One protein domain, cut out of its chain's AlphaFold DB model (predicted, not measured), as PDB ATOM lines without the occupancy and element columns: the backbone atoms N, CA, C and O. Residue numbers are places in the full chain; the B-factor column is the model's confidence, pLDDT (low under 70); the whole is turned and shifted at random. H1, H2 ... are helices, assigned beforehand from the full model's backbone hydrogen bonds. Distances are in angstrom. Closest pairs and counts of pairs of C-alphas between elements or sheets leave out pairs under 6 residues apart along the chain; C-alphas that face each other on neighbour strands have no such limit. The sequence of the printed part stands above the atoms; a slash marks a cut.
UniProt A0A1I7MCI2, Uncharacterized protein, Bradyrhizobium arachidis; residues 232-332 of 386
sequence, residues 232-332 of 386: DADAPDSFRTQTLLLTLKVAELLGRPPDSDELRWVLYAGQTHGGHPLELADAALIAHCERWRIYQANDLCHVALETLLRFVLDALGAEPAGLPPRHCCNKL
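AT A GLANCE: This is residues 232 to 332 of the 386 residues of an uncharacterized protein of Bradyrhizobium arachidis (UniProt A0A1I7MCI2). One long helix, H3, makes the long axis like the stem of a T, and H1 crosses it near its first end as the bar. H2 packs in the corner between these two, and at the far end of the stem the short H4 folds back on H3. The printed part has 101 residues with four named helices, H1, H2, H3 and H4 in chain order, and no named strand, so its class is all helix. It is extended, with a radius of gyration of the C-alphas of 20.0 A, and its outline is flat, spanning 59 by 34 by 18 A.

HOW THE PARTS SIT: H1, residues 236 to 254, only just touches H2, residues 260 to 269, with 3 pairs of C-alphas within 8 A, the closest those of Val 250 and Leu 263, 6.8 A apart; their lines are about perpendicular at 84 degrees. The hub is H3, residues 283 to 317, which touches the three other helices. With its residues 284 to 289 alone it touches H1, about perpendicular at 86 degrees, the closest C-alphas being those of Gln 242 and Leu 285 at 6.0 A. With residues 289 to 297 alone it touches H2, about perpendicular at 76 degrees; the C-alphas of Tyr 268 and Arg 293 come closest, at 4.4 A. H4, residues 325 to 332, touches residues 311 to 316 of H3, closest at the C-alphas of Val 312 and Cys 328, 7.2 A apart, and is only just about perpendicular to it at 72 degrees. H4 is apart from H1 and H2. In H1, H2, H3 and H4 every O i to N i+4 pair is within hydrogen-bond range.

IN THESE COORDINATES: H1 begins at C-alpha 236 (47.385, 18.876, 110.652) and is 27.4 A long. H2 is 14.2 A long. H3 runs 50.9 A from C-alpha 283 (36.251, 24.383, 122.646). H4, 10.6 A long, ends at C-alpha 332 (10.501, 21.495, 88.063).

THE WHOLE: The C-alphas farthest apart, of Ala 281 and Ala 321, are 60.1 A apart. The link from H2 to H3, residues 270 to 282, is long. Residues 298 to 307 of H3 and residues 317 to 322 stand free. The printed part has no cut, and no printed residue is under 70 in pLDDT.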
ATOM      1  N   ASP A 232      50.316  24.003 118.109       83.88
ATOM      2  CA  ASP A 232      49.455  24.729 117.186       83.88
ATOM      3  C   ASP A 232      48.138  23.963 116.988       83.88
ATOM      4  O   ASP A 232      48.123  22.824 116.498       83.88
ATOM      5  N   ALA A 233      47.032  24.591 117.390       78.00
ATOM      6  CA  ALA A 233      45.685  24.038 117.296       78.00
ATOM      7  C   ALA A 233      45.201  23.875 115.843       78.00
ATOM      8  O   ALA A 233      44.325  23.044 115.604       78.00
ATOM      9  N   ASP A 234      45.788  24.607 114.891       82.31
ATOM     10  CA  ASP A 234      45.464  24.536 113.460       82.31
ATOM     11  C   ASP A 234      46.453  23.664 112.661       82.31
ATOM     12  O   ASP A 234      46.345  23.546 111.435       82.31
ATOM     13  N   ALA A 235      47.398  23.002 113.337       88.31
ATOM     14  CA  ALA A 235      48.293  22.043 112.698       88.31
ATOM     15  C   ALA A 235      47.539  20.780 112.226       88.31
ATOM     16  O   ALA A 235      46.607  20.330 112.901       88.31
ATOM     17  N   PRO A 236      47.992  20.118 111.141       89.06
ATOM     18  CA  PRO A 236      47.385  18.876 110.652       89.06
ATOM     19  C   PRO A 236      47.219  17.795 111.738       89.06
ATOM     20  O   PRO A 236      46.167  17.164 111.856       89.06
ATOM     21  N   ASP A 237      48.226  17.628 112.597       90.81
ATOM     22  CA  ASP A 237      48.197  16.659 113.699       90.81
ATOM     23  C   ASP A 237      47.068  16.931 114.713       90.81
ATOM     24  O   ASP A 237      46.457  15.987 115.228       90.81
ATOM     25  N   SER A 238      46.742  18.208 114.953       91.75
ATOM     26  CA  SER A 238      45.629  18.618 115.816       91.75
ATOM     27  C   SER A 238      44.288  18.217 115.212       91.75
ATOM     28  O   SER A 238      43.482  17.596 115.901       91.75
ATOM     29  N   PHE A 239      44.065  18.481 113.921       93.81
ATOM     30  CA  PHE A 239      42.812  18.122 113.242       93.81
ATOM     31  C   PHE A 239      42.590  16.609 113.181       93.81
ATOM     32  O   PHE A 239      41.486  16.137 113.471       93.81
ATOM     33  N   ARG A 240      43.642  15.825 112.899       94.31
ATOM     34  CA  ARG A 240      43.562  14.358 112.971       94.31
ATOM     35  C   ARG A 240      43.168  13.906 114.377       94.31
ATOM     36  O   ARG A 240      42.205  13.156 114.528       94.31
ATOM     37  N   THR A 241      43.874  14.392 115.397       94.50
ATOM     38  CA  THR A 241      43.602  14.050 116.801       94.50
ATOM     39  C   THR A 241      42.169  14.408 117.196       94.50
ATOM     40  O   THR A 241      41.470  13.584 117.779       94.50
ATOM     41  N   GLN A 242      41.698  15.604 116.838       95.00
ATOM     42  CA  GLN A 242      40.339  16.063 117.128       95.00
ATOM     43  C   GLN A 242      39.284  15.197 116.434       95.00
ATOM     44  O   GLN A 242      38.312  14.818 117.077       95.00
ATOM     45  N   THR A 243      39.481  14.814 115.167       95.38
ATOM     46  CA  THR A 243      38.575  13.878 114.478       95.38
ATOM     47  C   THR A 243      38.500  12.541 115.206       95.38
ATOM     48  O   THR A 243      37.408  12.038 115.454       95.38
ATOM     49  N   LEU A 244      39.643  11.966 115.586       95.38
ATOM     50  CA  LEU A 244      39.664  10.686 116.295       95.38
ATOM     51  C   LEU A 244      38.993  10.787 117.672       95.38
ATOM     52  O   LEU A 244      38.253   9.885 118.057       95.38
ATOM     53  N   LEU A 245      39.199  11.891 118.392       95.94
ATOM     54  CA  LEU A 245      38.521  12.160 119.660       95.94
ATOM     55  C   LEU A 245      37.009  12.339 119.482       95.94
ATOM     56  O   LEU A 245      36.254  11.809 120.292       95.94
ATOM     57  N   LEU A 246      36.555  13.019 118.424       96.62
ATOM     58  CA  LEU A 246      35.130  13.113 118.094       96.62
ATOM     59  C   LEU A 246      34.534  11.727 117.831       96.62
ATOM     60  O   LEU A 246      33.493  11.404 118.395       96.62
ATOM     61  N   THR A 247      35.212  10.873 117.060       96.38
ATOM     62  CA  THR A 247      34.767   9.488 116.835       96.38
ATOM     63  C   THR A 247      34.652   8.712 118.146       96.38
ATOM     64  O   THR A 247      33.663   8.012 118.358       96.38
ATOM     65  N   LEU A 248      35.620   8.864 119.058       96.75
ATOM     66  CA  LEU A 248      35.560   8.247 120.387       96.75
ATOM     67  C   LEU A 248      34.421   8.812 121.244       96.75
ATOM     68  O   LEU A 248      33.785   8.052 121.965       96.75
ATOM     69  N   LYS A 249      34.121  10.112 121.142       97.31
ATOM     70  CA  LYS A 249      32.984  10.734 121.836       97.31
ATOM     71  C   LYS A 249      31.641  10.238 121.322       97.31
ATOM     72  O   LYS A 249      30.746   9.973 122.117       97.31
ATOM     73  N   VAL A 250      31.514  10.043 120.013       97.25
ATOM     74  CA  VAL A 250      30.328   9.400 119.440       97.25
ATOM     75  C   VAL A 250      30.234   7.942 119.898       97.25
ATOM     76  O   VAL A 250      29.153   7.493 120.265       97.25
ATOM     77  N   ALA A 251      31.352   7.213 119.954       97.56
ATOM     78  CA  ALA A 251      31.360   5.843 120.462       97.56
ATOM     79  C   ALA A 251      30.943   5.757 121.941       97.56
ATOM     80  O   ALA A 251      30.178   4.872 122.317       97.56
ATOM     81  N   GLU A 252      31.412   6.695 122.771       96.88
ATOM     82  CA  GLU A 252      31.011   6.845 124.174       96.88
ATOM     83  C   GLU A 252      29.503   7.112 124.286       96.88
ATOM     84  O   GLU A 252      28.816   6.423 125.036       96.88
ATOM     85  N   LEU A 253      28.973   8.039 123.478       96.25
ATOM     86  CA  LEU A 253      27.547   8.375 123.432       96.25
ATOM     87  C   LEU A 253      26.661   7.185 123.023       96.25
ATOM     88  O   LEU A 253      25.551   7.043 123.531       96.25
ATOM     89  N   LEU A 254      27.138   6.331 122.114       95.75
ATOM     90  CA  LEU A 254      26.415   5.139 121.654       95.75
ATOM     91  C   LEU A 254      26.670   3.894 122.520       95.75
ATOM     92  O   LEU A 254      25.980   2.887 122.356       95.75
ATOM     93  N   GLY A 255      27.675   3.918 123.399       96.25
ATOM     94  CA  GLY A 255      28.137   2.754 124.163       96.25
ATOM     95  C   GLY A 255      28.818   1.666 123.319       96.25
ATOM     96  O   GLY A 255      29.034   0.556 123.805       96.25
ATOM     97  N   ARG A 256      29.143   1.952 122.052       96.50
ATOM     98  CA  ARG A 256      29.782   1.027 121.100       96.50
ATOM     99  C   ARG A 256      30.465   1.793 119.960       96.50
ATOM    100  O   ARG A 256      30.128   2.953 119.737       96.50
ATOM    101  N   PRO A 257      31.365   1.162 119.183       95.50
ATOM    102  CA  PRO A 257      31.879   1.773 117.962       95.50
ATOM    103  C   PRO A 257      30.734   2.175 117.006       95.50
ATOM    104  O   PRO A 257      29.844   1.347 116.766       95.50
ATOM    105  N   PRO A 258      30.727   3.419 116.487       95.81
ATOM    106  CA  PRO A 258      29.752   3.856 115.494       95.81
ATOM    107  C   PRO A 258      30.050   3.234 114.130       95.81
ATOM    108  O   PRO A 258      31.215   3.012 113.784       95.81
ATOM    109  N   ASP A 259      29.010   3.017 113.330       93.88
ATOM    110  CA  ASP A 259      29.188   2.850 111.888       93.88
ATOM    111  C   ASP A 259      29.376   4.212 111.179       93.88
ATOM    112  O   ASP A 259      29.342   5.285 111.794       93.88
ATOM    113  N   SER A 260      29.623   4.180 109.866       89.50
ATOM    114  CA  SER A 260      29.876   5.393 109.079       89.50
ATOM    115  C   SER A 260      28.677   6.338 109.011       89.50
ATOM    116  O   SER A 260      28.866   7.553 108.938       89.50
ATOM    117  N   ASP A 261      27.457   5.803 109.009       90.88
ATOM    118  CA  ASP A 261      26.237   6.595 108.885       90.88
ATOM    119  C   ASP A 261      25.879   7.240 110.223       90.88
ATOM    120  O   ASP A 261      25.549   8.426 110.264       90.88
ATOM    121  N   GLU A 262      26.028   6.505 111.323       93.94
ATOM    122  CA  GLU A 262      25.877   7.041 112.674       93.94
ATOM    123  C   GLU A 262      26.858   8.182 112.926       93.94
ATOM    124  O   GLU A 262      26.444   9.263 113.346       93.94
ATOM    125  N   LEU A 263      28.143   7.984 112.611       94.12
ATOM    126  CA  LEU A 263      29.152   9.027 112.774       94.12
ATOM    127  C   LEU A 263      28.810  10.263 111.931       94.12
ATOM    128  O   LEU A 263      28.824  11.383 112.446       94.12
ATOM    129  N   ARG A 264      28.445  10.069 110.655       92.50
ATOM    130  CA  ARG A 264      28.034  11.152 109.751       92.50
ATOM    131  C   ARG A 264      26.896  11.976 110.348       92.50
ATOM    132  O   ARG A 264      26.999  13.201 110.428       92.50
ATOM    133  N   TRP A 265      25.808  11.318 110.741       92.62
ATOM    134  CA  TRP A 265      24.599  12.008 111.179       92.62
ATOM    135  C   TRP A 265      24.738  12.622 112.563       92.62
ATOM    136  O   TRP A 265      24.244  13.730 112.760       92.62
ATOM    137  N   VAL A 266      25.450  11.973 113.485       95.25
ATOM    138  CA  VAL A 266      25.707  12.542 114.813       95.25
ATOM    139  C   VAL A 266      26.551  13.810 114.701       95.25
ATOM    140  O   VAL A 266      26.184  14.824 115.289       95.25
ATOM    141  N   LEU A 267      27.625  13.806 113.903       94.56
ATOM    142  CA  LEU A 267      28.464  14.998 113.720       94.56
ATOM    143  C   LEU A 267      27.739  16.119 112.958       94.56
ATOM    144  O   LEU A 267      27.942  17.297 113.252       94.56
ATOM    145  N   TYR A 268      26.862  15.780 112.008       94.25
ATOM    146  CA  TYR A 268      26.056  16.774 111.298       94.25
ATOM    147  C   TYR A 268      24.966  17.384 112.190       94.25
ATOM    148  O   TYR A 268      24.888  18.604 112.332       94.25
ATOM    149  N   ALA A 269      24.131  16.546 112.809       92.44
ATOM    150  CA  ALA A 269      22.967  16.978 113.579       92.44
ATOM    151  C   ALA A 269      23.307  17.422 115.011       92.44
ATOM    152  O   ALA A 269      22.494  18.090 115.641       92.44
ATOM    153  N   GLY A 270      24.480  17.051 115.533       92.25
ATOM    154  CA  GLY A 270      24.861  17.281 116.928       92.25
ATOM    155  C   GLY A 270      24.124  16.386 117.930       92.25
ATOM    156  O   GLY A 270      24.128  16.681 119.119       92.25
ATOM    157  N   GLN A 271      23.464  15.319 117.472       92.88
ATOM    158  CA  GLN A 271      22.694  14.398 118.312       92.88
ATOM    159  C   GLN A 271      22.517  13.035 117.633       92.88
ATOM    160  O   GLN A 271      22.611  12.919 116.410       92.88
ATOM    161  N   THR A 272      22.216  12.003 118.418       92.44
ATOM    162  CA  THR A 272      21.844  10.677 117.904       92.44
ATOM    163  C   THR A 272      20.455  10.680 117.270       92.44
ATOM    164  O   THR A 272      19.651  11.591 117.474       92.44
ATOM    165  N   HIS A 273      20.127   9.608 116.540       85.06
ATOM    166  CA  HIS A 273      18.777   9.401 116.006       85.06
ATOM    167  C   HIS A 273      17.698   9.383 117.107       85.06
ATOM    168  O   HIS A 273      16.576   9.825 116.876       85.06
ATOM    169  N   GLY A 274      18.050   8.923 118.313       86.94
ATOM    170  CA  GLY A 274      17.173   8.931 119.488       86.94
ATOM    171  C   GLY A 274      17.022  10.299 120.165       86.94
ATOM    172  O   GLY A 274      16.312  10.396 121.160       86.94
ATOM    173  N   GLY A 275      17.677  11.349 119.655       90.38
ATOM    174  CA  GLY A 275      17.618  12.703 120.215       90.38
ATOM    175  C   GLY A 275      18.567  12.947 121.392       90.38
ATOM    176  O   GLY A 275      18.419  13.948 122.087       90.38
ATOM    177  N   HIS A 276      19.538  12.060 121.635       92.38
ATOM    178  CA  HIS A 276      20.559  12.293 122.659       92.38
ATOM    179  C   HIS A 276      21.641  13.238 122.112       92.38
ATOM    180  O   HIS A 276      22.252  12.894 121.095       92.38
ATOM    181  N   PRO A 277      21.890  14.400 122.741       95.00
ATOM    182  CA  PRO A 277      22.847  15.381 122.237       95.00
ATOM    183  C   PRO A 277      24.296  14.890 122.347       95.00
ATOM    184  O   PRO A 277      24.661  14.166 123.274       95.00
ATOM    185  N   LEU A 278      25.132  15.309 121.394       95.12
ATOM    186  CA  LEU A 278      26.582  15.162 121.466       95.12
ATOM    187  C   LEU A 278      27.154  16.297 122.321       95.12
ATOM    188  O   LEU A 278      27.430  17.390 121.829       95.12
ATOM    189  N   GLU A 279      27.340  16.019 123.608       94.12
ATOM    190  CA  GLU A 279      27.895  16.980 124.561       94.12
ATOM    191  C   GLU A 279      29.425  17.061 124.435       94.12
ATOM    192  O   GLU A 279      30.149  16.085 124.661       94.12
ATOM    193  N   LEU A 280      29.932  18.247 124.090       94.88
ATOM    194  CA  LEU A 280      31.360  18.536 123.965       94.88
ATOM    195  C   LEU A 280      31.713  19.700 124.895       94.88
ATOM    196  O   LEU A 280      31.179  20.792 124.751       94.88
ATOM    197  N   ALA A 281      32.628  19.473 125.839       89.75
ATOM    198  CA  ALA A 281      33.094  20.515 126.762       89.75
ATOM    199  C   ALA A 281      34.335  21.269 126.247       89.75
ATOM    200  O   ALA A 281      34.624  22.378 126.687       89.75
ATOM    201  N   ASP A 282      35.089  20.656 125.335       92.56
ATOM    202  CA  ASP A 282      36.333  21.206 124.801       92.56
ATOM    203  C   ASP A 282      36.047  22.122 123.601       92.56
ATOM    204  O   ASP A 282      35.451  21.698 122.609       92.56
ATOM    205  N   ALA A 283      36.493  23.379 123.680       92.06
ATOM    206  CA  ALA A 283      36.251  24.383 122.646       92.06
ATOM    207  C   ALA A 283      36.847  24.008 121.277       92.06
ATOM    208  O   ALA A 283      36.253  24.322 120.244       92.06
ATOM    209  N   ALA A 284      37.989  23.318 121.251       91.25
ATOM    210  CA  ALA A 284      38.611  22.871 120.014       91.25
ATOM    211  C   ALA A 284      37.823  21.711 119.388       91.25
ATOM    212  O   ALA A 284      37.630  21.696 118.174       91.25
ATOM    213  N   LEU A 285      37.291  20.784 120.197       93.75
ATOM    214  CA  LEU A 285      36.391  19.735 119.700       93.75
ATOM    215  C   LEU A 285      35.063  20.301 119.190       93.75
ATOM    216  O   LEU A 285      34.591  19.845 118.152       93.75
ATOM    217  N   ILE A 286      34.487  21.304 119.862       95.00
ATOM    218  CA  ILE A 286      33.287  22.005 119.376       95.00
ATOM    219  C   ILE A 286      33.574  22.629 118.006       95.00
ATOM    220  O   ILE A 286      32.866  22.354 117.039       95.00
ATOM    221  N   ALA A 287      34.652  23.414 117.896       93.69
ATOM    222  CA  ALA A 287      35.039  24.052 116.641       93.69
ATOM    223  C   ALA A 287      35.301  23.027 115.525       93.69
ATOM    224  O   ALA A 287      34.909  23.235 114.379       93.69
ATOM    225  N   HIS A 288      35.929  21.895 115.848       94.62
ATOM    226  CA  HIS A 288      36.186  20.839 114.873       94.62
ATOM    227  C   HIS A 288      34.918  20.074 114.470       94.62
ATOM    228  O   HIS A 288      34.767  19.704 113.304       94.62
ATOM    229  N   CYS A 289      33.964  19.900 115.389       95.56
ATOM    230  CA  CYS A 289      32.643  19.356 115.079       95.56
ATOM    231  C   CYS A 289      31.890  20.258 114.088       95.56
ATOM    232  O   CYS A 289      31.258  19.748 113.162       95.56
ATOM    233  N   GLU A 290      32.012  21.585 114.204       94.50
ATOM    234  CA  GLU A 290      31.460  22.519 113.209       94.50
ATOM    235  C   GLU A 290      32.096  22.334 111.826       94.50
ATOM    236  O   GLU A 290      31.392  22.335 110.814       94.50
ATOM    237  N   ARG A 291      33.416  22.109 111.749       94.25
ATOM    238  CA  ARG A 291      34.090  21.826 110.466       94.25
ATOM    239  C   ARG A 291      33.551  20.543 109.827       94.25
ATOM    240  O   ARG A 291      33.288  20.526 108.623       94.25
ATOM    241  N   TRP A 292      33.328  19.497 110.626       95.19
ATOM    242  CA  TRP A 292      32.666  18.272 110.170       95.19
ATOM    243  C   TRP A 292      31.237  18.535 109.693       95.19
ATOM    244  O   TRP A 292      30.867  18.073 108.615       95.19
ATOM    245  N   ARG A 293      30.447  19.323 110.430       93.81
ATOM    246  CA  ARG A 293      29.089  19.705 110.015       93.81
ATOM    247  C   ARG A 293      29.086  20.426 108.669       93.81
ATOM    248  O   ARG A 293      28.254  20.104 107.824       93.81
ATOM    249  N   ILE A 294      30.020  21.352 108.444       92.31
ATOM    250  CA  ILE A 294      30.174  22.066 107.166       92.31
ATOM    251  C   ILE A 294      30.512  21.091 106.036       92.31
ATOM    252  O   ILE A 294      29.896  21.162 104.975       92.31
ATOM    253  N   TYR A 295      31.441  20.160 106.259       92.38
ATOM    254  CA  TYR A 295      31.770  19.131 105.271       92.38
ATOM    255  C   TYR A 295      30.546  18.282 104.896       92.38
ATOM    256  O   TYR A 295      30.261  18.112 103.712       92.38
ATOM    257  N   GLN A 296      29.771  17.823 105.882       90.69
ATOM    258  CA  GLN A 296      28.555  17.045 105.623       90.69
ATOM    259  C   GLN A 296      27.463  17.885 104.939       90.69
ATOM    260  O   GLN A 296      26.770  17.399 104.049       90.69
ATOM    261  N   ALA A 297      27.320  19.165 105.301       89.88
ATOM    262  CA  ALA A 297      26.411  20.084 104.617       89.88
ATOM    263  C   ALA A 297      26.799  20.274 103.143       89.88
ATOM    264  O   ALA A 297      25.923  20.308 102.278       89.88
ATOM    265  N   ASN A 298      28.101  20.377 102.861       88.38
ATOM    266  CA  ASN A 298      28.633  20.478 101.506       88.38
ATOM    267  C   ASN A 298      28.315  19.214 100.692       88.38
ATOM    268  O   ASN A 298      27.779  19.316  99.592       88.38
ATOM    269  N   ASP A 299      28.545  18.031 101.265       85.62
ATOM    270  CA  ASP A 299      28.225  16.746 100.630       85.62
ATOM    271  C   ASP A 299      26.720  16.605 100.321       85.62
ATOM    272  O   ASP A 299      26.321  16.306  99.194       85.62
ATOM    273  N   LEU A 300      25.852  16.950 101.279       86.00
ATOM    274  CA  LEU A 300      24.397  16.965 101.076       86.00
ATOM    275  C   LEU A 300      23.959  17.975 100.002       86.00
ATOM    276  O   LEU A 300      23.023  17.708  99.242       86.00
ATOM    277  N   CYS A 301      24.626  19.129  99.928       86.69
ATOM    278  CA  CYS A 301      24.382  20.132  98.894       86.69
ATOM    279  C   CYS A 301      24.703  19.575  97.502       86.69
ATOM    280  O   CYS A 301      23.909  19.757  96.576       86.69
ATOM    281  N   HIS A 302      25.804  18.828  97.361       84.31
ATOM    282  CA  HIS A 302      26.161  18.194  96.092       84.31
ATOM    283  C   HIS A 302      25.085  17.214  95.648       84.31
ATOM    284  O   HIS A 302      24.572  17.336  94.538       84.31
ATOM    285  N   VAL A 303      24.653  16.322  96.545       84.19
ATOM    286  CA  VAL A 303      23.577  15.367  96.249       84.19
ATOM    287  C   VAL A 303      22.310  16.090  95.790       84.19
ATOM    288  O   VAL A 303      21.679  15.674  94.815       84.19
ATOM    289  N   ALA A 304      21.934  17.189  96.450       84.12
ATOM    290  CA  ALA A 304      20.750  17.962  96.083       84.12
ATOM    291  C   ALA A 304      20.878  18.613  94.694       84.12
ATOM    292  O   ALA A 304      19.955  18.516  93.880       84.12
ATOM    293  N   LEU A 305      22.014  19.252  94.411       85.31
ATOM    294  CA  LEU A 305      22.261  19.962  93.155       85.31
ATOM    295  C   LEU A 305      22.448  19.011  91.970       85.31
ATOM    296  O   LEU A 305      21.889  19.254  90.902       85.31
ATOM    297  N   GLU A 306      23.159  17.901  92.148       84.94
ATOM    298  CA  GLU A 306      23.306  16.861  91.123       84.94
ATOM    299  C   GLU A 306      21.974  16.176  90.826       84.94
ATOM    300  O   GLU A 306      21.641  15.921  89.668       84.94
ATOM    301  N   THR A 307      21.167  15.932  91.861       83.75
ATOM    302  CA  THR A 307      19.806  15.420  91.686       83.75
ATOM    303  C   THR A 307      18.957  16.414  90.895       83.75
ATOM    304  O   THR A 307      18.261  16.017  89.960       83.75
ATOM    305  N   LEU A 308      19.035  17.711  91.211       83.75
ATOM    306  CA  LEU A 308      18.336  18.754  90.462       83.75
ATOM    307  C   LEU A 308      18.802  18.815  89.001       83.75
ATOM    308  O   LEU A 308      17.962  18.843  88.102       83.75
ATOM    309  N   LEU A 309      20.114  18.784  88.754       84.75
ATOM    310  CA  LEU A 309      20.681  18.734  87.408       84.75
ATOM    311  C   LEU A 309      20.154  17.518  86.648       84.75
ATOM    312  O   LEU A 309      19.711  17.647  85.508       84.75
ATOM    313  N   ARG A 310      20.141  16.344  87.284       83.31
ATOM    314  CA  ARG A 310      19.606  15.128  86.678       83.31
ATOM    315  C   ARG A 310      18.153  15.308  86.248       83.31
ATOM    316  O   ARG A 310      17.815  14.967  85.118       83.31
ATOM    317  N   PHE A 311      17.315  15.889  87.105       82.19
ATOM    318  CA  PHE A 311      15.922  16.179  86.764       82.19
ATOM    319  C   PHE A 311      15.787  17.160  85.597       82.19
ATOM    320  O   PHE A 311      14.941  16.955  84.728       82.19
ATOM    321  N   VAL A 312      16.617  18.205  85.555       83.19
ATOM    322  CA  VAL A 312      16.664  19.148  84.426       83.19
ATOM    323  C   VAL A 312      16.998  18.403  83.132       83.19
ATOM    324  O   VAL A 312      16.296  18.568  82.136       83.19
ATOM    325  N   LEU A 313      18.024  17.548  83.151       84.38
ATOM    326  CA  LEU A 313      18.456  16.772  81.988       84.38
ATOM    327  C   LEU A 313      17.391  15.772  81.526       84.38
ATOM    328  O   LEU A 313      17.134  15.684  80.328       84.38
ATOM    329  N   ASP A 314      16.724  15.071  82.445       82.50
ATOM    330  CA  ASP A 314      15.628  14.154  82.104       82.50
ATOM    331  C   ASP A 314      14.432  14.918  81.491       82.50
ATOM    332  O   ASP A 314      13.833  14.464  80.514       82.50
ATOM    333  N   ALA A 315      14.107  16.110  82.010       81.19
ATOM    334  CA  ALA A 315      13.041  16.956  81.469       81.19
ATOM    335  C   ALA A 315      13.371  17.522  80.078       81.19
ATOM    336  O   ALA A 315      12.470  17.651  79.247       81.19
ATOM    337  N   LEU A 316      14.640  17.860  79.827       81.88
ATOM    338  CA  LEU A 316      15.129  18.317  78.523       81.88
ATOM    339  C   LEU A 316      15.241  17.171  77.514       81.88
ATOM    340  O   LEU A 316      14.911  17.358  76.350       81.88
ATOM    341  N   GLY A 317      15.648  15.975  77.947       82.25
ATOM    342  CA  GLY A 317      15.759  14.797  77.082       82.25
ATOM    343  C   GLY A 317      14.421  14.344  76.488       82.25
ATOM    344  O   GLY A 317      14.391  13.737  75.420       82.25
ATOM    345  N   ALA A 318      13.307  14.678  77.145       80.69
ATOM    346  CA  ALA A 318      11.958  14.469  76.621       80.69
ATOM    347  C   ALA A 318      11.539  15.498  75.549       80.69
ATOM    348  O   ALA A 318      10.499  15.324  74.919       80.69
ATOM    349  N   GLU A 319      12.325  16.558  75.341       81.56
ATOM    350  CA  GLU A 319      12.001  17.706  74.489       81.56
ATOM    351  C   GLU A 319      13.117  17.927  73.448       81.56
ATOM    352  O   GLU A 319      13.936  18.837  73.588       81.56
ATOM    353  N   PRO A 320      13.179  17.113  72.377       74.19
ATOM    354  CA  PRO A 320      14.273  17.143  71.398       74.19
ATOM    355  C   PRO A 320      14.387  18.462  70.616       74.19
ATOM    356  O   PRO A 320      15.434  18.740  70.039       74.19
ATOM    357  N   ALA A 321      13.337  19.289  70.611       82.75
ATOM    358  CA  ALA A 321      13.351  20.638  70.039       82.75
ATOM    359  C   ALA A 321      13.917  21.709  70.999       82.75
ATOM    360  O   ALA A 321      13.969  22.889  70.652       82.75
ATOM    361  N   GLY A 322      14.333  21.310  72.203       76.06
ATOM    362  CA  GLY A 322      14.713  22.208  73.284       76.06
ATOM    363  C   GLY A 322      13.503  22.751  74.048       76.06
ATOM    364  O   GLY A 322      12.369  22.759  73.571       76.06
ATOM    365  N   LEU A 323      13.752  23.225  75.268       80.69
ATOM    366  CA  LEU A 323      12.724  23.784  76.143       80.69
ATOM    367  C   LEU A 323      13.166  25.170  76.638       80.69
ATOM    368  O   LEU A 323      14.259  25.291  77.192       80.69
ATOM    369  N   PRO A 324      12.337  26.223  76.504       84.25
ATOM    370  CA  PRO A 324      12.662  27.532  77.063       84.25
ATOM    371  C   PRO A 324      12.871  27.460  78.589       84.25
ATOM    372  O   PRO A 324      12.082  26.784  79.260       84.25
ATOM    373  N   PRO A 325      13.832  28.207  79.175       77.25
ATOM    374  CA  PRO A 325      14.171  28.114  80.601       77.25
ATOM    375  C   PRO A 325      12.967  28.246  81.541       77.25
ATOM    376  O   PRO A 325      12.783  27.431  82.438       77.25
ATOM    377  N   ARG A 326      12.064  29.197  81.268       79.44
ATOM    378  CA  ARG A 326      10.818  29.392  82.035       79.44
ATOM    379  C   ARG A 326       9.919  28.149  82.069       79.44
ATOM    380  O   ARG A 326       9.318  27.846  83.093       79.44
ATOM    381  N   HIS A 327       9.831  27.415  80.961       78.94
ATOM    382  CA  HIS A 327       9.013  26.209  80.875       78.94
ATOM    383  C   HIS A 327       9.702  25.030  81.562       78.94
ATOM    384  O   HIS A 327       9.026  24.220  82.189       78.94
ATOM    385  N   CYS A 328      11.037  24.973  81.515       76.88
ATOM    386  CA  CYS A 328      11.821  24.026  82.304       76.88
ATOM    387  C   CYS A 328      11.592  24.247  83.810       76.88
ATOM    388  O   CYS A 328      11.176  23.324  84.505       76.88
ATOM    389  N   CYS A 329      11.720  25.487  84.296       76.38
ATOM    390  CA  CYS A 329      11.434  25.840  85.690       76.38
ATOM    391  C   CYS A 329      10.002  25.468  86.106       76.38
ATOM    392  O   CYS A 329       9.804  24.864  87.158       76.38
ATOM    393  N   ASN A 330       9.008  25.742  85.258       79.75
ATOM    394  CA  ASN A 330       7.613  25.384  85.534       79.75
ATOM    395  C   ASN A 330       7.379  23.867  85.614       79.75
ATOM    396  O   ASN A 330       6.519  23.436  86.379       79.75
ATOM    397  N   LYS A 331       8.144  23.049  84.877       75.69
ATOM    398  CA  LYS A 331       8.111  21.583  85.021       75.69
ATOM    399  C   LYS A 331       8.775  21.105  86.321       75.69
ATOM    400  O   LYS A 331       8.365  20.082  86.865       75.69
ATOM    401  N   LEU A 332       9.755  21.843  86.843       71.69
ATOM    402  CA  LEU A 332      10.501  21.495  88.063       71.69
ATOM    403  C   LEU A 332       9.783  21.911  89.358       71.69
ATOM    404  O   LEU A 332       9.862  21.195  90.358       71.69
TER     405      LEU A 332